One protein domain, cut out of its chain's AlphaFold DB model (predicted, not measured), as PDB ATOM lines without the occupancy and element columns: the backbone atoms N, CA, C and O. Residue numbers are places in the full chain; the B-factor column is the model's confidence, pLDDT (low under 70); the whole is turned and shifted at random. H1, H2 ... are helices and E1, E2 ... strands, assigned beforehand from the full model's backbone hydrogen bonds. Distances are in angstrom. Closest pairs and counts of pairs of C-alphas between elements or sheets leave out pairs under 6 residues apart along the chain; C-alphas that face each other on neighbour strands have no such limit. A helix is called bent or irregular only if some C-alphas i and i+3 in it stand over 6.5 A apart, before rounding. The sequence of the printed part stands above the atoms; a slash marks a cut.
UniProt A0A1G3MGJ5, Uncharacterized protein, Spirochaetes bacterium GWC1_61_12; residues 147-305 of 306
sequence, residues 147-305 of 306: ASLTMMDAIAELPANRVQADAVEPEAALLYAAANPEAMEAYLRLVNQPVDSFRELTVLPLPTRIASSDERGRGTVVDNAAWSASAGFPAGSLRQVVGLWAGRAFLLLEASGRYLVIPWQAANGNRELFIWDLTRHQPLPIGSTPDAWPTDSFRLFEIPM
ATOM      1  N   ALA A 147     598.120 483.545 407.470       61.78
ATOM      2  CA  ALA A 147     596.814 484.065 407.076       61.78
ATOM      3  C   ALA A 147     595.959 483.105 406.222       61.78
ATOM      4  O   ALA A 147     594.767 482.998 406.471       61.78
ATOM      5  N   SER A 148     596.523 482.386 405.240       71.69
ATOM      6  CA  SER A 148     595.741 481.459 404.402       71.69
ATOM      7  C   SER A 148     595.266 480.245 405.195       71.69
ATOM      8  O   SER A 148     594.111 479.862 405.064       71.69
ATOM      9  N   LEU A 149     596.132 479.672 406.038       71.50
ATOM     10  CA  LEU A 149     595.765 478.533 406.881       71.50
ATOM     11  C   LEU A 149     594.737 478.945 407.944       71.50
ATOM     12  O   LEU A 149     593.703 478.303 408.059       71.50
ATOM     13  N   THR A 150     594.969 480.063 408.642       75.06
ATOM     14  CA  THR A 150     594.019 480.610 409.621       75.06
ATOM     15  C   THR A 150     592.661 480.911 408.994       75.06
ATOM     16  O   THR A 150     591.642 480.563 409.575       75.06
ATOM     17  N   MET A 151     592.633 481.510 407.800       78.19
ATOM     18  CA  MET A 151     591.391 481.789 407.078       78.19
ATOM     19  C   MET A 151     590.657 480.499 406.697       78.19
ATOM     20  O   MET A 151     589.447 480.409 406.867       78.19
ATOM     21  N   MET A 152     591.374 479.490 406.198       80.00
ATOM     22  CA  MET A 152     590.785 478.196 405.846       80.00
ATOM     23  C   MET A 152     590.191 477.481 407.061       80.00
ATOM     24  O   MET A 152     589.056 477.014 406.983       80.00
ATOM     25  N   ASP A 153     590.941 477.417 408.164       80.62
ATOM     26  CA  ASP A 153     590.493 476.795 409.412       80.62
ATOM     27  C   ASP A 153     589.265 477.540 409.959       80.62
ATOM     28  O   ASP A 153     588.250 476.916 410.260       80.62
ATOM     29  N   ALA A 154     589.303 478.877 409.972       83.12
ATOM     30  CA  ALA A 154     588.184 479.700 410.421       83.12
ATOM     31  C   ALA A 154     586.931 479.500 409.553       83.12
ATOM     32  O   ALA A 154     585.848 479.303 410.095       83.12
ATOM     33  N   ILE A 155     587.064 479.471 408.217       83.56
ATOM     34  CA  ILE A 155     585.948 479.186 407.297       83.56
ATOM     35  C   ILE A 155     585.386 477.778 407.533       83.56
ATOM     36  O   ILE A 155     584.169 477.597 407.524       83.56
ATOM     37  N   ALA A 156     586.249 476.780 407.731       79.94
ATOM     38  CA  ALA A 156     585.836 475.394 407.945       79.94
ATOM     39  C   ALA A 156     585.074 475.192 409.267       79.94
ATOM     40  O   ALA A 156     584.227 474.303 409.348       79.94
ATOM     41  N   GLU A 157     585.348 476.020 410.277       82.50
ATOM     42  CA  GLU A 157     584.655 476.015 411.568       82.50
ATOM     43  C   GLU A 157     583.336 476.813 411.566       82.50
ATOM     44  O   GLU A 157     582.574 476.745 412.538       82.50
ATOM     45  N   LEU A 158     583.014 477.543 410.488       78.44
ATOM     46  CA  LEU A 158     581.776 478.322 410.419       78.44
ATOM     47  C   LEU A 158     580.528 477.417 410.427       78.44
ATOM     48  O   LEU A 158     580.461 476.417 409.706       78.44
ATOM     49  N   PRO A 159     579.469 477.784 411.176       71.25
ATOM     50  CA  PRO A 159     578.207 477.061 411.133       71.25
ATOM     51  C   PRO A 159     577.497 477.250 409.780       71.25
ATOM     52  O   PRO A 159     577.588 478.301 409.144       71.25
ATOM     53  N   ALA A 160     576.724 476.240 409.366       63.28
ATOM     54  CA  ALA A 160     576.119 476.129 408.029       63.28
ATOM     55  C   ALA A 160     575.211 477.304 407.597       63.28
ATOM     56  O   ALA A 160     574.881 477.433 406.422       63.28
ATOM     57  N   ASN A 161     574.786 478.166 408.524       62.94
ATOM     58  CA  ASN A 161     573.851 479.265 408.286       62.94
ATOM     59  C   ASN A 161     574.513 480.646 408.105       62.94
ATOM     60  O   ASN A 161     573.794 481.638 408.142       62.94
ATOM     61  N   ARG A 162     575.838 480.748 407.923       62.62
ATOM     62  CA  ARG A 162     576.580 482.029 407.994       62.62
ATOM     63  C   ARG A 162     576.898 482.738 406.677       62.62
ATOM     64  O   ARG A 162     577.642 483.712 406.684       62.62
ATOM     65  N   VAL A 163     576.262 482.364 405.571       62.53
ATOM     66  CA  VAL A 163     576.162 483.266 404.407       62.53
ATOM     67  C   VAL A 163     575.132 484.358 404.743       62.53
ATOM     68  O   VAL A 163     574.010 484.341 404.247       62.53
ATOM     69  N   GLN A 164     575.493 485.276 405.646       69.25
ATOM     70  CA  GLN A 164     574.638 486.360 406.146       69.25
ATOM     71  C   GLN A 164     575.293 487.728 405.938       69.25
ATOM     72  O   GLN A 164     576.514 487.860 405.987       69.25
ATOM     73  N   ALA A 165     574.459 488.743 405.704       68.88
ATOM     74  CA  ALA A 165     574.882 490.076 405.281       68.88
ATOM     75  C   ALA A 165     575.554 490.925 406.373       68.88
ATOM     76  O   ALA A 165     576.172 491.938 406.061       68.88
ATOM     77  N   ASP A 166     575.416 490.540 407.640       73.81
ATOM     78  CA  ASP A 166     575.855 491.280 408.825       73.81
ATOM     79  C   ASP A 166     577.118 490.696 409.482       73.81
ATOM     80  O   ASP A 166     577.452 491.058 410.608       73.81
ATOM     81  N   ALA A 167     577.833 489.809 408.782       76.75
ATOM     82  CA  ALA A 167     579.108 489.271 409.243       76.75
ATOM     83  C   ALA A 167     580.131 490.391 409.504       76.75
ATOM     84  O   ALA A 167     580.390 491.233 408.640       76.75
ATOM     85  N   VAL A 168     580.735 490.373 410.693       81.00
ATOM     86  CA  VAL A 168     581.780 491.327 411.105       81.00
ATOM     87  C   VAL A 168     583.163 490.680 411.120       81.00
ATOM     88  O   VAL A 168     584.176 491.376 411.092       81.00
ATOM     89  N   GLU A 169     583.208 489.352 411.144       87.25
ATOM     90  CA  GLU A 169     584.419 488.553 411.054       87.25
ATOM     91  C   GLU A 169     584.887 488.459 409.587       87.25
ATOM     92  O   GLU A 169     584.074 488.133 408.710       87.25
ATOM     93  N   PRO A 170     586.175 488.721 409.280       87.69
ATOM     94  CA  PRO A 170     586.690 488.711 407.908       87.69
ATOM     95  C   PRO A 170     586.400 487.425 407.123       87.69
ATOM     96  O   PRO A 170     586.087 487.497 405.938       87.69
ATOM     97  N   GLU A 171     586.476 486.258 407.757       88.44
ATOM     98  CA  GLU A 171     586.208 484.949 407.156       88.44
ATOM     99  C   GLU A 171     584.743 484.764 406.738       88.44
ATOM    100  O   GLU A 171     584.460 484.307 405.627       88.44
ATOM    101  N   ALA A 172     583.801 485.169 407.593       87.38
ATOM    102  CA  ALA A 172     582.374 485.075 407.317       87.38
ATOM    103  C   ALA A 172     581.954 486.122 406.274       87.38
ATOM    104  O   ALA A 172     581.199 485.809 405.350       87.38
ATOM    105  N   ALA A 173     582.506 487.336 406.362       88.75
ATOM    106  CA  ALA A 173     582.292 488.391 405.380       88.75
ATOM    107  C   ALA A 173     582.867 488.023 404.001       88.75
ATOM    108  O   ALA A 173     582.205 488.257 402.990       88.75
ATOM    109  N   LEU A 174     584.049 487.389 403.942       89.81
ATOM    110  CA  LEU A 174     584.630 486.861 402.703       89.81
ATOM    111  C   LEU A 174     583.711 485.815 402.076       89.81
ATOM    112  O   LEU A 174     583.407 485.892 400.885       89.81
ATOM    113  N   LEU A 175     583.257 484.840 402.868       88.69
ATOM    114  CA  LEU A 175     582.387 483.775 402.380       88.69
ATOM    115  C   LEU A 175     581.052 484.334 401.861       88.69
ATOM    116  O   LEU A 175     580.581 483.928 400.796       88.69
ATOM    117  N   TYR A 176     580.475 485.307 402.572       88.50
ATOM    118  CA  TYR A 176     579.263 486.003 402.148       88.50
ATOM    119  C   TYR A 176     579.463 486.805 400.858       88.50
ATOM    120  O   TYR A 176     578.658 486.674 399.935       88.50
ATOM    121  N   ALA A 177     580.540 487.587 400.760       90.06
ATOM    122  CA  ALA A 177     580.866 488.388 399.582       90.06
ATOM    123  C   ALA A 177     581.201 487.529 398.354       90.06
ATOM    124  O   ALA A 177     580.847 487.880 397.231       90.06
ATOM    125  N   ALA A 178     581.844 486.376 398.550       89.81
ATOM    126  CA  ALA A 178     582.090 485.420 397.475       89.81
ATOM    127  C   ALA A 178     580.775 484.820 396.939       89.81
ATOM    128  O   ALA A 178     580.637 484.610 395.731       89.81
ATOM    129  N   ALA A 179     579.792 484.574 397.814       88.12
ATOM    130  CA  ALA A 179     578.459 484.121 397.415       88.12
ATOM    131  C   ALA A 179     577.615 485.240 396.768       88.12
ATOM    132  O   ALA A 179     576.887 484.972 395.806       88.12
ATOM    133  N   ASN A 180     577.759 486.480 397.251       88.38
ATOM    134  CA  ASN A 180     576.991 487.664 396.851       88.38
ATOM    135  C   ASN A 180     577.952 488.791 396.422       88.38
ATOM    136  O   ASN A 180     578.323 489.624 397.252       88.38
ATOM    137  N   PRO A 181     578.380 488.832 395.145       85.81
ATOM    138  CA  PRO A 181     579.392 489.782 394.682       85.81
ATOM    139  C   PRO A 181     579.049 491.260 394.916       85.81
ATOM    140  O   PRO A 181     579.965 492.067 395.057       85.81
ATOM    141  N   GLU A 182     577.766 491.631 395.020       89.00
ATOM    142  CA  GLU A 182     577.367 492.988 395.425       89.00
ATOM    143  C   GLU A 182     577.867 493.395 396.826       89.00
ATOM    144  O   GLU A 182     578.040 494.582 397.094       89.00
ATOM    145  N   ALA A 183     578.153 492.434 397.708       90.62
ATOM    146  CA  ALA A 183     578.681 492.676 399.049       90.62
ATOM    147  C   ALA A 183     580.217 492.774 399.098       90.62
ATOM    148  O   ALA A 183     580.784 493.054 400.156       90.62
ATOM    149  N   MET A 184     580.906 492.581 397.966       92.06
ATOM    150  CA  MET A 184     582.370 492.595 397.909       92.06
ATOM    151  C   MET A 184     582.962 493.930 398.357       92.06
ATOM    152  O   MET A 184     583.961 493.956 399.068       92.06
ATOM    153  N   GLU A 185     582.323 495.049 398.022       92.50
ATOM    154  CA  GLU A 185     582.789 496.363 398.464       92.50
ATOM    155  C   GLU A 185     582.773 496.504 399.996       92.50
ATOM    156  O   GLU A 185     583.705 497.064 400.577       92.50
ATOM    157  N   ALA A 186     581.747 495.974 400.667       91.12
ATOM    158  CA  ALA A 186     581.665 495.993 402.125       91.12
ATOM    159  C   ALA A 186     582.770 495.134 402.757       91.12
ATOM    160  O   ALA A 186     583.431 495.583 403.694       91.12
ATOM    161  N   TYR A 187     583.021 493.947 402.195       91.75
ATOM    162  CA  TYR A 187     584.126 493.086 402.612       91.75
ATOM    163  C   TYR A 187     585.486 493.778 402.457       91.75
ATOM    164  O   TYR A 187     586.258 493.834 403.411       91.75
ATOM    165  N   LEU A 188     585.773 494.361 401.290       92.06
ATOM    166  CA  LEU A 188     587.055 495.026 401.037       92.06
ATOM    167  C   LEU A 188     587.299 496.178 402.016       92.06
ATOM    168  O   LEU A 188     588.408 496.330 402.521       92.06
ATOM    169  N   ARG A 189     586.255 496.944 402.355       91.69
ATOM    170  CA  ARG A 189     586.346 497.987 403.387       91.69
ATOM    171  C   ARG A 189     586.627 497.410 404.776       91.69
ATOM    172  O   ARG A 189     587.442 497.984 405.493       91.69
ATOM    173  N   LEU A 190     585.996 496.290 405.142       90.75
ATOM    174  CA  LEU A 190     586.233 495.600 406.416       90.75
ATOM    175  C   LEU A 190     587.704 495.180 406.569       90.75
ATOM    176  O   LEU A 190     588.281 495.364 407.637       90.75
ATOM    177  N   VAL A 191     588.325 494.671 405.499       89.38
ATOM    178  CA  VAL A 191     589.736 494.235 405.504       89.38
ATOM    179  C   VAL A 191     590.726 495.335 405.096       89.38
ATOM    180  O   VAL A 191     591.901 495.055 404.873       89.38
ATOM    181  N   ASN A 192     590.275 496.592 405.016       90.94
ATOM    182  CA  ASN A 192     591.089 497.759 404.661       90.94
ATOM    183  C   ASN A 192     591.821 497.623 403.305       90.94
ATOM    184  O   ASN A 192     592.991 497.986 403.167       90.94
ATOM    185  N   GLN A 193     591.125 497.090 402.300       90.81
ATOM    186  CA  GLN A 193     591.618 496.919 400.933       90.81
ATOM    187  C   GLN A 193     590.902 497.877 399.962       90.81
ATOM    188  O   GLN A 193     589.727 498.200 400.159       90.81
ATOM    189  N   PRO A 194     591.574 498.340 398.891       90.25
ATOM    190  CA  PRO A 194     590.950 499.179 397.866       90.25
ATOM    191  C   PRO A 194     589.784 498.471 397.163       90.25
ATOM    192  O   PRO A 194     589.872 497.281 396.880       90.25
ATOM    193  N   VAL A 195     588.703 499.178 396.818       85.19
ATOM    194  CA  VAL A 195     587.517 498.564 396.175       85.19
ATOM    195  C   VAL A 195     587.832 497.989 394.784       85.19
ATOM    196  O   VAL A 195     587.285 496.966 394.388       85.19
ATOM    197  N   ASP A 196     588.768 498.602 394.061       86.50
ATOM    198  CA  ASP A 196     589.246 498.181 392.737       86.50
ATOM    199  C   ASP A 196     590.197 496.969 392.769       86.50
ATOM    200  O   ASP A 196     590.624 496.472 391.723       86.50
ATOM    201  N   SER A 197     590.522 496.465 393.962       85.69
ATOM    202  CA  SER A 197     591.332 495.256 394.127       85.69
ATOM    203  C   SER A 197     590.573 493.969 393.785       85.69
ATOM    204  O   SER A 197     591.214 492.970 393.449       85.69
ATOM    205  N   PHE A 198     589.234 493.991 393.808       90.38
ATOM    206  CA  PHE A 198     588.411 492.902 393.288       90.38
ATOM    207  C   PHE A 198     588.251 493.036 391.777       90.38
ATOM    208  O   PHE A 198     587.576 493.935 391.273       90.38
ATOM    209  N   ARG A 199     588.881 492.125 391.040       90.06
ATOM    210  CA  ARG A 199     588.910 492.164 389.576       90.06
ATOM    211  C   ARG A 199     589.016 490.776 388.985       90.06
ATOM    212  O   ARG A 199     589.592 489.868 389.586       90.06
ATOM    213  N   GLU A 200     588.513 490.634 387.768       92.12
ATOM    214  CA  GLU A 200     588.736 489.425 386.990       92.12
ATOM    215  C   GLU A 200     590.207 489.318 386.577       92.12
ATOM    216  O   GLU A 200     590.808 490.269 386.071       92.12
ATOM    217  N   LEU A 201     590.774 488.130 386.752       89.69
ATOM    218  CA  LEU A 201     592.053 487.773 386.174       89.69
ATOM    219  C   LEU A 201     591.857 487.346 384.724       89.69
ATOM    220  O   LEU A 201     591.235 486.328 384.431       89.69
ATOM    221  N   THR A 202     592.440 488.121 383.818       90.50
ATOM    222  CA  THR A 202     592.433 487.854 382.371       90.50
ATOM    223  C   THR A 202     593.829 487.557 381.827       90.50
ATOM    224  O   THR A 202     593.991 487.178 380.669       90.50
ATOM    225  N   VAL A 203     594.859 487.702 382.665       81.88
ATOM    226  CA  VAL A 203     596.264 487.503 382.302       81.88
ATOM    227  C   VAL A 203     596.928 486.623 383.351       81.88
ATOM    228  O   VAL A 203     596.781 486.847 384.552       81.88
ATOM    229  N   LEU A 204     597.677 485.622 382.888       76.06
ATOM    230  CA  LEU A 204     598.497 484.794 383.764       76.06
ATOM    231  C   LEU A 204     599.798 485.516 384.103       76.06
ATOM    232  O   LEU A 204     600.416 486.097 383.211       76.06
ATOM    233  N   PRO A 205     600.266 485.432 385.359       69.31
ATOM    234  CA  PRO A 205     601.522 486.062 385.752       69.31
ATOM    235  C   PRO A 205     602.725 485.451 385.027       69.31
ATOM    236  O   PRO A 205     603.735 486.125 384.845       69.31
ATOM    237  N   LEU A 206     602.631 484.180 384.614       80.62
ATOM    238  CA  LEU A 206     603.686 483.477 383.896       80.62
ATOM    239  C   LEU A 206     603.130 482.745 382.666       80.62
ATOM    240  O   LEU A 206     602.115 482.048 382.768       80.62
ATOM    241  N   PRO A 207     603.801 482.860 381.506       79.94
ATOM    242  CA  PRO A 207     603.249 482.403 380.236       79.94
ATOM    243  C   PRO A 207     603.474 480.917 379.956       79.94
ATOM    244  O   PRO A 207     602.871 480.403 379.024       79.94
ATOM    245  N   THR A 208     604.332 480.216 380.707       89.25
ATOM    246  CA  THR A 208     604.742 478.843 380.359       89.25
ATOM    247  C   THR A 208     604.654 477.869 381.527       89.25
ATOM    248  O   THR A 208     604.845 478.225 382.692       89.25
ATOM    249  N   ARG A 209     604.405 476.604 381.187       88.94
ATOM    250  CA  ARG A 209     604.312 475.471 382.109       88.94
ATOM    251  C   ARG A 209     605.084 474.264 381.593       88.94
ATOM    252  O   ARG A 209     605.564 474.233 380.461       88.94
ATOM    253  N   ILE A 210     605.167 473.248 382.436       90.69
ATOM    254  CA  ILE A 210     605.777 471.962 382.134       90.69
ATOM    255  C   ILE A 210     604.687 470.944 381.815       90.69
ATOM    256  O   ILE A 210     603.841 470.636 382.652       90.69
ATOM    257  N   ALA A 211     604.758 470.366 380.621       87.88
ATOM    258  CA  ALA A 211     604.090 469.119 380.277       87.88
ATOM    259  C   ALA A 211     605.114 467.983 380.390       87.88
ATOM    260  O   ALA A 211     606.109 467.972 379.665       87.88
ATOM    261  N   SER A 212     604.913 467.035 381.306       81.75
ATOM    262  CA  SER A 212     605.855 465.927 381.505       81.75
ATOM    263  C   SER A 212     605.203 464.573 381.260       81.75
ATOM    264  O   SER A 212     604.097 464.324 381.725       81.75
ATOM    265  N   SER A 213     605.929 463.692 380.573       77.00
ATOM    266  CA  SER A 213     605.619 462.265 380.431       77.00
ATOM    267  C   SER A 213     606.639 461.364 381.146       77.00
ATOM    268  O   SER A 213     606.436 460.157 381.222       77.00
ATOM    269  N   ASP A 214     607.750 461.928 381.636       86.94
ATOM    270  CA  ASP A 214     608.793 461.223 382.391       86.94
ATOM    271  C   ASP A 214     609.159 462.050 383.628       86.94
ATOM    272  O   ASP A 214     609.743 463.134 383.531       86.94
ATOM    273  N   GLU A 215     608.830 461.531 384.809       88.25
ATOM    274  CA  GLU A 215     609.064 462.193 386.096       88.25
ATOM    275  C   GLU A 215     610.549 462.466 386.379       88.25
ATOM    276  O   GLU A 215     610.877 463.393 387.127       88.25
ATOM    277  N   ARG A 216     611.459 461.723 385.735       92.81
ATOM    278  CA  ARG A 216     612.915 461.873 385.886       92.81
ATOM    279  C   ARG A 216     613.470 463.058 385.095       92.81
ATOM    280  O   ARG A 216     614.538 463.578 385.419       92.81
ATOM    281  N   GLY A 217     612.772 463.479 384.041       90.25
ATOM    282  CA  GLY A 217     613.186 464.560 383.150       90.25
ATOM    283  C   GLY A 217     612.680 465.941 383.572       90.25
ATOM    284  O   GLY A 217     611.906 466.090 384.522       90.25
ATOM    285  N   ARG A 218     613.093 466.971 382.818       89.19
ATOM    286  CA  ARG A 218     612.484 468.310 382.903       89.19
ATOM    287  C   ARG A 218     611.015 468.279 382.477       89.19
ATOM    288  O   ARG A 218     610.196 468.970 383.049       89.19
ATOM    289  N   GLY A 219     610.691 467.496 381.453       90.75
ATOM    290  CA  GLY A 219     609.466 467.686 380.684       90.75
ATOM    291  C   GLY A 219     609.621 468.777 379.617       90.75
ATOM    292  O   GLY A 219     610.678 469.410 379.465       90.75
ATOM    293  N   THR A 220     608.559 468.953 378.844       92.19
ATOM    294  CA  THR A 220     608.451 469.896 377.734       92.19
ATOM    295  C   THR A 220     607.888 471.210 378.249       92.19
ATOM    296  O   THR A 220     606.839 471.234 378.890       92.19
ATOM    297  N   VAL A 221     608.580 472.311 377.958       91.81
ATOM    298  CA  VAL A 221     608.043 473.650 378.210       91.81
ATOM    299  C   VAL A 221     606.994 473.935 377.142       91.81
ATOM    300  O   VAL A 221     607.308 473.871 375.955       91.81
ATOM    301  N   VAL A 222     605.773 474.228 377.569       90.94
ATOM    302  CA  VAL A 222     604.649 474.584 376.700       90.94
ATOM    303  C   VAL A 222     604.028 475.886 377.181       90.94
ATOM    304  O   VAL A 222     604.107 476.216 378.369       90.94
ATOM    305  N   ASP A 223     603.402 476.618 376.269       89.25
ATOM    306  CA  ASP A 223     602.680 477.831 376.625       89.25
ATOM    307  C   ASP A 223     601.425 477.487 377.435       89.25
ATOM    308  O   ASP A 223     600.772 476.452 377.237       89.25
ATOM    309  N   ASN A 224     601.105 478.357 378.386       83.81
ATOM    310  CA  ASN A 224     599.821 478.334 379.055       83.81
ATOM    311  C   ASN A 224     598.742 478.757 378.066       83.81
ATOM    312  O   ASN A 224     598.938 479.643 377.232       83.81
ATOM    313  N   ALA A 225     597.584 478.126 378.183       81.31
ATOM    314  CA  ALA A 225     596.458 478.497 377.359       81.31
ATOM    315  C   ALA A 225     595.955 479.896 377.752       81.31
ATOM    316  O   ALA A 225     595.878 480.240 378.935       81.31
ATOM    317  N   ALA A 226     595.655 480.710 376.744       84.69
ATOM    318  CA  ALA A 226     595.231 482.086 376.948       84.69
ATOM    319  C   ALA A 226     593.791 482.162 377.470       84.69
ATOM    320  O   ALA A 226     592.949 481.314 377.168       84.69
ATOM    321  N   TRP A 227     593.511 483.222 378.222       91.62
ATOM    322  CA  TRP A 227     592.150 483.614 378.566       91.62
ATOM    323  C   TRP A 227     591.377 484.039 377.309       91.62
ATOM    324  O   TRP A 227     591.942 484.636 376.389       91.62
ATOM    325  N   SER A 228     590.074 483.772 377.290       91.44
ATOM    326  CA  SER A 228     589.154 484.204 376.235       91.44
ATOM    327  C   SER A 228     587.992 485.013 376.807       91.44
ATOM    328  O   SER A 228     587.453 484.680 377.860       91.44
ATOM    329  N   ALA A 229     587.537 486.030 376.076       90.69
ATOM    330  CA  ALA A 229     586.410 486.857 376.515       90.69
ATOM    331  C   ALA A 229     585.080 486.094 376.594       90.69
ATOM    332  O   ALA A 229     584.212 486.450 377.384       90.69
ATOM    333  N   SER A 230     584.917 485.044 375.786       88.62
ATOM    334  CA  SER A 230     583.695 484.241 375.750       88.62
ATOM    335  C   SER A 230     583.612 483.194 376.858       88.62
ATOM    336  O   SER A 230     582.506 482.826 377.237       88.62
ATOM    337  N   ALA A 231     584.746 482.680 377.346       85.81
ATOM    338  CA  ALA A 231     584.764 481.482 378.190       85.81
ATOM    339  C   ALA A 231     585.703 481.565 379.409       85.81
ATOM    340  O   ALA A 231     585.615 480.724 380.302       85.81
ATOM    341  N   GLY A 232     586.578 482.568 379.483       91.44
ATOM    342  CA  GLY A 232     587.605 482.676 380.513       91.44
ATOM    343  C   GLY A 232     588.836 481.815 380.220       91.44
ATOM    344  O   GLY A 232     589.231 481.661 379.060       91.44
ATOM    345  N   PHE A 233     589.456 481.278 381.272       89.62
ATOM    346  CA  PHE A 233     590.559 480.318 381.181       89.62
ATOM    347  C   PHE A 233     590.036 478.903 380.887       89.62
ATOM    348  O   PHE A 233     588.962 478.537 381.367       89.62
ATOM    349  N   PRO A 234     590.786 478.070 380.149       87.25
ATOM    350  CA  PRO A 234     590.372 476.698 379.869       87.25
ATOM    351  C   PRO A 234     590.619 475.749 381.046       87.25
ATOM    352  O   PRO A 234     591.491 475.983 381.889       87.25
ATOM    353  N   ALA A 235     589.884 474.636 381.045       79.19
ATOM    354  CA  ALA A 235     589.995 473.516 381.972       79.19
ATOM    355  C   ALA A 235     591.445 473.106 382.244       79.19
ATOM    356  O   ALA A 235     592.321 473.183 381.378       79.19
ATOM    357  N   GLY A 236     591.704 472.687 383.483       76.06
ATOM    358  CA  GLY A 236     593.027 472.245 383.925       76.06
ATOM    359  C   GLY A 236     594.100 473.341 384.001       76.06
ATOM    360  O   GLY A 236     595.240 473.025 384.330       76.06
ATOM    361  N   SER A 237     593.760 474.611 383.729       79.62
ATOM    362  CA  SER A 237     594.684 475.749 383.894       79.62
ATOM    363  C   SER A 237     594.664 476.346 385.305       79.62
ATOM    364  O   SER A 237     595.499 477.190 385.629       79.62
ATOM    365  N   LEU A 238     593.706 475.935 386.150       80.12
ATOM    366  CA  LEU A 238     593.438 476.541 387.458       80.12
ATOM    367  C   LEU A 238     594.697 476.641 388.316       80.12
ATOM    368  O   LEU A 238     595.032 477.726 388.787       80.12
ATOM    369  N   ARG A 239     595.445 475.543 388.461       77.81
ATOM    370  CA  ARG A 239     596.682 475.532 389.253       77.81
ATOM    371  C   ARG A 239     597.733 476.493 388.723       77.81
ATOM    372  O   ARG A 239     598.388 477.157 389.513       77.81
ATOM    373  N   GLN A 240     597.879 476.626 387.409       77.19
ATOM    374  CA  GLN A 240     598.844 477.565 386.837       77.19
ATOM    375  C   GLN A 240     598.432 479.019 387.096       77.19
ATOM    376  O   GLN A 240     599.298 479.888 387.208       77.19
ATOM    377  N   VAL A 241     597.126 479.276 387.232       73.81
ATOM    378  CA  VAL A 241     596.588 480.605 387.538       73.81
ATOM    379  C   VAL A 241     596.764 480.942 389.007       73.81
ATOM    380  O   VAL A 241     597.369 481.963 389.304       73.81
ATOM    381  N   VAL A 242     596.259 480.104 389.917       75.69
ATOM    382  CA  VAL A 242     596.177 480.433 391.352       75.69
ATOM    383  C   VAL A 242     597.346 479.896 392.158       75.69
ATOM    384  O   VAL A 242     597.680 480.438 393.207       75.69
ATOM    385  N   GLY A 243     598.005 478.851 391.657       69.75
ATOM    386  CA  GLY A 243     599.001 478.088 392.391       69.75
ATOM    387  C   GLY A 243     600.165 478.944 392.840       69.75
ATOM    388  O   GLY A 243     600.722 478.638 393.874       69.75
ATOM    389  N   LEU A 244     600.495 480.047 392.156       72.69
ATOM    390  CA  LEU A 244     601.584 480.961 392.533       72.69
ATOM    391  C   LEU A 244     601.186 482.093 393.496       72.69
ATOM    392  O   LEU A 244     602.070 482.732 394.071       72.69
ATOM    393  N   TRP A 245     599.892 482.299 393.738       71.69
ATOM    394  CA  TRP A 245     599.343 483.445 394.469       71.69
ATOM    395  C   TRP A 245     599.040 483.100 395.925       71.69
ATOM    396  O   TRP A 245     597.896 483.122 396.377       71.69
ATOM    397  N   ALA A 246     600.087 482.774 396.679       64.69
ATOM    398  CA  ALA A 246     599.958 482.595 398.120       64.69
ATOM    399  C   ALA A 246     599.441 483.891 398.778       64.69
ATOM    400  O   ALA A 246     599.916 484.980 398.449       64.69
ATOM    401  N   GLY A 247     598.490 483.779 399.711       68.81
ATOM    402  CA  GLY A 247     597.929 484.941 400.421       68.81
ATOM    403  C   GLY A 247     596.834 485.687 399.664       68.81
ATOM    404  O   GLY A 247     596.495 486.807 400.031       68.81
ATOM    405  N   ARG A 248     596.267 485.076 398.619       79.56
ATOM    406  CA  ARG A 248     595.061 485.557 397.939       79.56
ATOM    407  C   ARG A 248     593.946 484.524 398.027       79.56
ATOM    408  O   ARG A 248     594.219 483.332 398.144       79.56
ATOM    409  N   ALA A 249     592.712 484.995 397.958       88.44
ATOM    410  CA  ALA A 249     591.546 484.171 397.704       88.44
ATOM    411  C   ALA A 249     591.056 484.447 396.281       88.44
ATOM    412  O   ALA A 249     591.367 485.478 395.684       88.44
ATOM    413  N   PHE A 250     590.295 483.517 395.725       90.38
ATOM    414  CA  PHE A 250     589.726 483.668 394.400       90.38
ATOM    415  C   PHE A 250     588.277 483.223 394.384       90.38
ATOM    416  O   PHE A 250     587.942 482.168 394.918       90.38
ATOM    417  N   LEU A 251     587.433 483.997 393.710       92.31
ATOM    418  CA  LEU A 251     586.115 483.535 393.298       92.31
ATOM    419  C   LEU A 251     586.246 482.903 391.916       92.31
ATOM    420  O   LEU A 251     586.558 483.580 390.934       92.31
ATOM    421  N   LEU A 252     586.016 481.598 391.850       91.62
ATOM    422  CA  LEU A 252     585.960 480.828 390.619       91.62
ATOM    423  C   LEU A 252     584.505 480.676 390.187       91.62
ATOM    424  O   LEU A 252     583.665 480.217 390.960       91.62
ATOM    425  N   LEU A 253     584.224 481.042 388.939       90.44
ATOM    426  CA  LEU A 253     582.930 480.867 388.290       90.44
ATOM    427  C   LEU A 253     583.088 479.914 387.106       90.44
ATOM    428  O   LEU A 253     583.868 480.189 386.194       90.44
ATOM    429  N   GLU A 254     582.319 478.834 387.089       88.00
ATOM    430  CA  GLU A 254     582.190 477.929 385.942       88.00
ATOM    431  C   GLU A 254     580.710 477.591 385.705       88.00
ATOM    432  O   GLU A 254     579.834 478.015 386.461       88.00
ATOM    433  N   ALA A 255     580.408 476.832 384.649       82.50
ATOM    434  CA  ALA A 255     579.027 476.495 384.293       82.50
ATOM    435  C   ALA A 255     578.273 475.751 385.415       82.50
ATOM    436  O   ALA A 255     577.073 475.957 385.594       82.50
ATOM    437  N   SER A 256     578.972 474.906 386.179       78.00
ATOM    438  CA  SER A 256     578.419 474.066 387.248       78.00
ATOM    439  C   SER A 256     578.231 474.768 388.591       78.00
ATOM    440  O   SER A 256     577.525 474.224 389.443       78.00
ATOM    441  N   GLY A 257     578.835 475.938 388.811       85.94
ATOM    442  CA  GLY A 257     578.739 476.599 390.108       85.94
ATOM    443  C   GLY A 257     579.769 477.690 390.370       85.94
ATOM    444  O   GLY A 257     580.484 478.165 389.483       85.94
ATOM    445  N   ARG A 258     579.809 478.101 391.640       89.12
ATOM    446  CA  ARG A 258     580.715 479.125 392.168       89.12
ATOM    447  C   ARG A 258     581.508 478.570 393.334       89.12
ATOM    448  O   ARG A 258     580.943 477.894 394.196       89.12
ATOM    449  N   TYR A 259     582.786 478.915 393.382       89.44
ATOM    450  CA  TYR A 259     583.710 478.361 394.358       89.44
ATOM    451  C   TYR A 259     584.608 479.445 394.929       89.44
ATOM    452  O   TYR A 259     585.132 480.275 394.189       89.44
ATOM    453  N   LEU A 260     584.811 479.408 396.242       90.44
ATOM    454  CA  LEU A 260     585.891 480.149 396.881       90.44
ATOM    455  C   LEU A 260     587.133 479.258 396.882       90.44
ATOM    456  O   LEU A 260     587.085 478.138 397.387       90.44
ATOM    457  N   VAL A 261     588.226 479.748 396.307       88.81
ATOM    458  CA  VAL A 261     589.494 479.028 396.169       88.81
ATOM    459  C   VAL A 261     590.585 479.777 396.923       88.81
ATOM    460  O   VAL A 261     590.845 480.944 396.638       88.81
ATOM    461  N   ILE A 262     591.255 479.106 397.856       86.69
ATOM    462  CA  ILE A 262     592.366 479.671 398.632       86.69
ATOM    463  C   ILE A 262     593.597 478.774 398.440       86.69
ATOM    464  O   ILE A 262     593.618 477.644 398.937       86.69
ATOM    465  N   PRO A 263     594.625 479.226 397.696       82.88
ATOM    466  CA  PRO A 263     595.881 478.500 397.569       82.88
ATOM    467  C   PRO A 263     596.674 478.538 398.871       82.88
ATOM    468  O   PRO A 263     596.840 479.593 399.488       82.88
ATOM    469  N   TRP A 264     597.250 477.402 399.244       78.19
ATOM    470  CA  TRP A 264     598.123 477.294 400.402       78.19
ATOM    471  C   TRP A 264     599.291 476.340 400.132       78.19
ATOM    472  O   TRP A 264     599.327 475.615 399.136       78.19
ATOM    473  N   GLN A 265     600.297 476.386 401.005       77.75
ATOM    474  CA  GLN A 265     601.489 475.552 400.893       77.75
ATOM    475  C   GLN A 265     601.572 474.603 402.087       77.75
ATOM    476  O   GLN A 265     601.665 475.043 403.234       77.75
ATOM    477  N   ALA A 266     601.583 473.304 401.814       75.81
ATOM    478  CA  ALA A 266     601.722 472.268 402.821       75.81
ATOM    479  C   ALA A 266     603.171 472.147 403.326       75.81
ATOM    480  O   ALA A 266     604.136 472.558 402.680       75.81
ATOM    481  N   ALA A 267     603.350 471.536 404.503       73.31
ATOM    482  CA  ALA A 267     604.666 471.384 405.146       73.31
ATOM    483  C   ALA A 267     605.669 470.551 404.321       73.31
ATOM    484  O   ALA A 267     606.888 470.676 404.475       73.31
ATOM    485  N   ASN A 268     605.154 469.691 403.448       74.44
ATOM    486  CA  ASN A 268     605.912 468.883 402.497       74.44
ATOM    487  C   ASN A 268     606.344 469.670 401.239       74.44
ATOM    488  O   ASN A 268     607.039 469.126 400.384       74.44
ATOM    489  N   GLY A 269     605.999 470.959 401.144       75.94
ATOM    490  CA  GLY A 269     606.300 471.822 400.002       75.94
ATOM    491  C   GLY A 269     605.280 471.732 398.865       75.94
ATOM    492  O   GLY A 269     605.436 472.445 397.876       75.94
ATOM    493  N   ASN A 270     604.248 470.892 398.987       80.50
ATOM    494  CA  ASN A 270     603.177 470.819 397.998       80.50
ATOM    495  C   ASN A 270     602.347 472.099 398.027       80.50
ATOM    496  O   ASN A 270     602.136 472.700 399.084       80.50
ATOM    497  N   ARG A 271     601.854 472.495 396.854       79.50
ATOM    498  CA  ARG A 271     600.882 473.578 396.733       79.50
ATOM    499  C   ARG A 271     599.496 472.978 396.572       79.50
ATOM    500  O   ARG A 271     599.223 472.212 395.647       79.50
ATOM    501  N   GLU A 272     598.625 473.309 397.505       79.69
ATOM    502  CA  GLU A 272     597.282 472.759 397.617       79.69
ATOM    503  C   GLU A 272     596.255 473.886 397.545       79.69
ATOM    504  O   GLU A 272     596.576 475.058 397.740       79.69
ATOM    505  N   LEU A 273     595.016 473.535 397.213       81.81
ATOM    506  CA  LEU A 273     593.911 474.481 397.134       81.81
ATOM    507  C   LEU A 273     592.857 474.067 398.152       81.81
ATOM    508  O   LEU A 273     592.405 472.923 398.140       81.81
ATOM    509  N   PHE A 274     592.451 475.001 399.002       83.19
ATOM    510  CA  PHE A 274     591.182 474.904 399.704       83.19
ATOM    511  C   PHE A 274     590.079 475.386 398.779       83.19
ATOM    512  O   PHE A 274     590.223 476.435 398.147       83.19
ATOM    513  N   ILE A 275     589.000 474.616 398.684       84.69
ATOM    514  CA  ILE A 275     587.879 474.929 397.804       84.69
ATOM    515  C   ILE A 275     586.583 474.775 398.584       84.69
ATOM    516  O   ILE A 275     586.296 473.709 399.129       84.69
ATOM    517  N   TRP A 276     585.785 475.835 398.589       87.19
ATOM    518  CA  TRP A 276     584.444 475.842 399.152       87.19
ATOM    519  C   TRP A 276     583.412 475.970 398.037       87.19
ATOM    520  O   TRP A 276     583.454 476.923 397.259       87.19
ATOM    521  N   ASP A 277     582.474 475.027 397.969       87.38
ATOM    522  CA  ASP A 277     581.333 475.091 397.059       87.38
ATOM    523  C   ASP A 277     580.307 476.078 397.625       87.38
ATOM    524  O   ASP A 277     579.616 475.794 398.606       87.38
ATOM    525  N   LEU A 278     580.215 477.259 397.011       87.44
ATOM    526  CA  LEU A 278     579.312 478.326 397.455       87.44
ATOM    527  C   LEU A 278     577.845 478.011 397.138       87.44
ATOM    528  O   LEU A 278     576.961 478.647 397.697       87.44
ATOM    529  N   THR A 279     577.584 477.043 396.253       83.69
ATOM    530  CA  THR A 279     576.228 476.610 395.882       83.69
ATOM    531  C   THR A 279     575.710 475.547 396.846       83.69
ATOM    532  O   THR A 279     574.535 475.541 397.200       83.69
ATOM    533  N   ARG A 280     576.590 474.637 397.282       82.19
ATOM    534  CA  ARG A 280     576.263 473.568 398.242       82.19
ATOM    535  C   ARG A 280     576.581 473.921 399.694       82.19
ATOM    536  O   ARG A 280     576.233 473.148 400.577       82.19
ATOM    537  N   HIS A 281     577.233 475.057 399.932       82.38
ATOM    538  CA  HIS A 281     577.658 475.531 401.250       82.38
ATOM    539  C   HIS A 281     578.499 474.511 402.028       82.38
ATOM    540  O   HIS A 281     578.276 474.283 403.214       82.38
ATOM    541  N   GLN A 282     579.466 473.887 401.356       81.00
ATOM    542  CA  GLN A 282     580.336 472.889 401.976       81.00
ATOM    543  C   GLN A 282     581.747 472.919 401.371       81.00
ATOM    544  O   GLN A 282     581.895 473.224 400.180       81.00
ATOM    545  N   PRO A 283     582.786 472.559 402.145       80.38
ATOM    546  CA  PRO A 283     584.114 472.360 401.591       80.38
ATOM    547  C   PRO A 283     584.112 471.142 400.665       80.38
ATOM    548  O   PRO A 283     583.434 470.140 400.913       80.38
ATOM    549  N   LEU A 284     584.898 471.209 399.594       78.31
ATOM    550  CA  LEU A 284     585.189 470.025 398.795       78.31
ATOM    551  C   LEU A 284     586.233 469.151 399.514       78.31
ATOM    552  O   LEU A 284     587.089 469.681 400.226       78.31
ATOM    553  N   PRO A 285     586.201 467.815 399.337       65.62
ATOM    554  CA  PRO A 285     587.174 466.929 399.965       65.62
ATOM    555  C   PRO A 285     588.614 467.310 399.600       65.62
ATOM    556  O   PRO A 285     588.955 467.452 398.418       65.62
ATOM    557  N   ILE A 286     589.463 467.416 400.625       49.22
ATOM    558  CA  ILE A 286     590.916 467.578 400.496       49.22
ATOM    559  C   ILE A 286     591.447 466.390 399.680       49.22
ATOM    560  O   ILE A 286     591.243 465.237 400.052       49.22
ATOM    561  N   GLY A 287     592.085 466.664 398.538       43.97
ATOM    562  CA  GLY A 287     592.575 465.635 397.610       43.97
ATOM    563  C   GLY A 287     591.726 465.431 396.351       43.97
ATOM    564  O   GLY A 287     592.143 464.685 395.465       43.97
ATOM    565  N   SER A 288     590.595 466.135 396.207       50.38
ATOM    566  CA  SER A 288     590.048 466.404 394.872       50.38
ATOM    567  C   SER A 288     591.127 467.146 394.082       50.38
ATOM    568  O   SER A 288     591.521 468.261 394.420       50.38
ATOM    569  N   THR A 289     591.737 466.475 393.105       52.34
ATOM    570  CA  THR A 289     592.846 467.063 392.359       52.34
ATOM    571  C   THR A 289     592.301 468.260 391.584       52.34
ATOM    572  O   THR A 289     591.400 468.092 390.766       52.34
ATOM    573  N   PRO A 290     592.865 469.466 391.752       52.62
ATOM    574  CA  PRO A 290     592.515 470.620 390.928       52.62
ATOM    575  C   PRO A 290     592.851 470.447 389.441       52.62
ATOM    576  O   PRO A 290     592.721 471.396 388.689       52.62
ATOM    577  N   ASP A 291     593.362 469.283 389.029       52.66
ATOM    578  CA  ASP A 291     593.533 468.912 387.624       52.66
ATOM    579  C   ASP A 291     592.269 468.239 387.053       52.66
ATOM    580  O   ASP A 291     592.102 468.193 385.840       52.66
ATOM    581  N   ALA A 292     591.378 467.721 387.908       54.75
ATOM    582  CA  ALA A 292     590.089 467.141 387.518       54.75
ATOM    583  C   ALA A 292     588.977 468.198 387.372       54.75
ATOM    584  O   ALA A 292     587.846 467.868 387.023       54.75
ATOM    585  N   TRP A 293     589.302 469.454 387.671       64.81
ATOM    586  CA  TRP A 293     588.420 470.609 387.727       64.81
ATOM    587  C   TRP A 293     589.175 471.837 387.211       64.81
ATOM    588  O   TRP A 293     590.374 471.943 387.442       64.81
ATOM    589  N   PRO A 294     588.533 472.815 386.566       66.38
ATOM    590  CA  PRO A 294     587.179 472.786 386.020       66.38
ATOM    591  C   PRO A 294     587.102 471.876 384.790       66.38
ATOM    592  O   PRO A 294     588.128 471.555 384.190       66.38
ATOM    593  N   THR A 295     585.894 471.439 384.436       67.44
ATOM    594  CA  THR A 295     585.679 470.455 383.355       67.44
ATOM    595  C   THR A 295     585.732 471.068 381.953       67.44
ATOM    596  O   THR A 295     586.195 470.397 381.034       67.44
ATOM    597  N   ASP A 296     585.371 472.351 381.819       80.81
ATOM    598  CA  ASP A 296     585.365 473.086 380.545       80.81
ATOM    599  C   ASP A 296     586.200 474.373 380.597       80.81
ATOM    600  O   ASP A 296     587.329 474.428 380.110       80.81
ATOM    601  N   SER A 297     585.657 475.443 381.178       89.31
ATOM    602  CA  SER A 297     586.313 476.742 381.300       89.31
ATOM    603  C   SER A 297     585.824 477.467 382.547       89.31
ATOM    604  O   SER A 297     584.774 477.146 383.104       89.31
ATOM    605  N   PHE A 298     586.597 478.445 383.004       90.00
ATOM    606  CA  PHE A 298     586.295 479.178 384.223       90.00
ATOM    607  C   PHE A 298     586.725 480.635 384.135       90.00
ATOM    608  O   PHE A 298     587.714 480.994 383.491       90.00
ATOM    609  N   ARG A 299     585.999 481.481 384.859       92.31
ATOM    610  CA  ARG A 299     586.383 482.862 385.139       92.31
ATOM    611  C   ARG A 299     586.852 482.945 386.577       92.31
ATOM    612  O   ARG A 299     586.333 482.251 387.449       92.31
ATOM    613  N   LEU A 300     587.846 483.782 386.815       90.75
ATOM    614  CA  LEU A 300     588.503 483.864 388.105       90.75
ATOM    615  C   LEU A 300     588.601 485.319 388.528       90.75
ATOM    616  O   LEU A 300     589.084 486.145 387.759       90.75
ATOM    617  N   PHE A 301     588.175 485.619 389.746       91.94
ATOM    618  CA  PHE A 301     588.252 486.955 390.319       91.94
ATOM    619  C   PHE A 301     589.171 486.922 391.528       91.94
ATOM    620  O   PHE A 301     588.999 486.092 392.417       91.94
ATOM    621  N   GLU A 302     590.167 487.800 391.534       90.38
ATOM    622  CA  GLU A 302     591.090 487.966 392.651       90.38
ATOM    623  C   GLU A 302     590.355 488.635 393.817       90.38
ATOM    624  O   GLU A 302     589.748 489.690 393.639       90.38
ATOM    625  N   ILE A 303     590.422 488.028 395.003       89.56
ATOM    626  CA  ILE A 303     589.921 488.590 396.256       89.56
ATOM    627  C   ILE A 303     591.114 488.730 397.215       89.56
ATOM    628  O   ILE A 303     591.732 487.725 397.594       89.56
ATOM    629  N   PRO A 304     591.504 489.955 397.604       83.75
ATOM    630  CA  PRO A 304     592.509 490.141 398.643       83.75
ATOM    631  C   PRO A 304     592.059 489.515 399.960       83.75
ATOM    632  O   PRO A 304     590.899 489.637 400.338       83.75
ATOM    633  N   MET A 305     592.994 488.878 400.661       79.12
ATOM    634  CA  MET A 305     592.791 488.436 402.040       79.12
ATOM    635  C   MET A 305     593.345 489.492 403.016       79.12
ATOM    636  O   MET A 305     594.189 490.294 402.597       79.12
TER     637      MET A 305
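This is residues 147 to 305 of the 306 residues of an uncharacterized protein of Spirochaetes bacterium GWC1_61_12 (UniProt A0A1G3MGJ5). A strongly twisted sheet of four antiparallel strands has helices H1 and H2 over one face and the short helix H4 on the other, with H3 folded back beside H2. Far out at the other end of the longest axis, a small two-stranded hairpin, E1 and E2, makes an arm reached through long links. The printed part has 159 residues, with named elements in the order H1 H2 H3 E1 E2 H4 E3 E4 E5 E6; the larger sheet runs E5 E4 E3 E6. The class is mixed, helices and strands, with under half of the residues in named elements. The whole is compact, with a radius of gyration of the C-alphas of 16.0 A and spans of 52 by 35 by 28 A.

In the larger sheet, E3 is residues 248 to 254, 19.2 A long; E4, residues 257 to 265, 25.2 A; E5, residues 271 to 277, 19.6 A; and E6, residues 297 to 304, 22.8 A. C-alpha 257 is at (578.739, 476.599, 390.108) and C-alpha 304 at (592.509, 490.141, 398.643). H1 is residues 147 to 156, 14.0 A, beginning at C-alpha 147 (596.814, 484.065, 407.076). H2 is residues 170 to 179, 14.1 A; H3, residues 181 to 190, 14.8 A; and H4, residues 238 to 242, 6.1 A. E1 is residues 208 to 211, 9.7 A, and E2 residues 220 to 223, 9.9 A.

E3, E4 and E5 form a meander, each strand the antiparallel neighbour of the one before; with E6, antiparallel neighbour of E3, they make a Greek key. Within hydrogen-bond range are N 262 and O 274 of E4 and E5, 2.9 A; N 250 and O 261 of E3 and E4, 2.8 A; and N 251 and O 301 of E3 and E6, 2.9 A. H1 is on the sheet at a height of 9.3 A, its closest C-alphas to E4 being Ser 148 and Trp 264, 6.2 A. H2 is on the same face, at a height of 8.8 A, and runs along the strands, at 19 degrees to E3 on the local plane. H1 and H2 touch at Ile 155 and Glu 171, whose C-alphas are 5.8 A apart. H2 and H3 form a helical hairpin, their closest C-alphas, Ala 177 and Met 184, 4.8 A apart; H3 only grazes the sheet with residues 181 to 188. H3 is irregular: C-alphas 182 and 185 are 7.1 A apart. H4 is on the opposite face from H1 and H2, at a height of 5.6 A, over none of the strands. The closest C-alphas of E1 and H4, Arg 209 and Gln 240, are 7.5 A apart. E1 and E2 form an antiparallel hairpin, with N 209 and O 222 within hydrogen-bond range at 2.9 A. Every O i to N i+4 pair is within hydrogen-bond range in H1, H2 and H4, and 4 of 6 are in H3.

The C-alphas farthest apart, those of Asp 166 and Gly 217, are 52.6 A apart. The printed part has no cut. The links H1 to H2, H3 to E1, E2 to H4 and E5 to E6 are long. The mean pLDDT of the printed part is 81.7; 22 residues are under 70, among them residues 160 to 165 and 285 to 295.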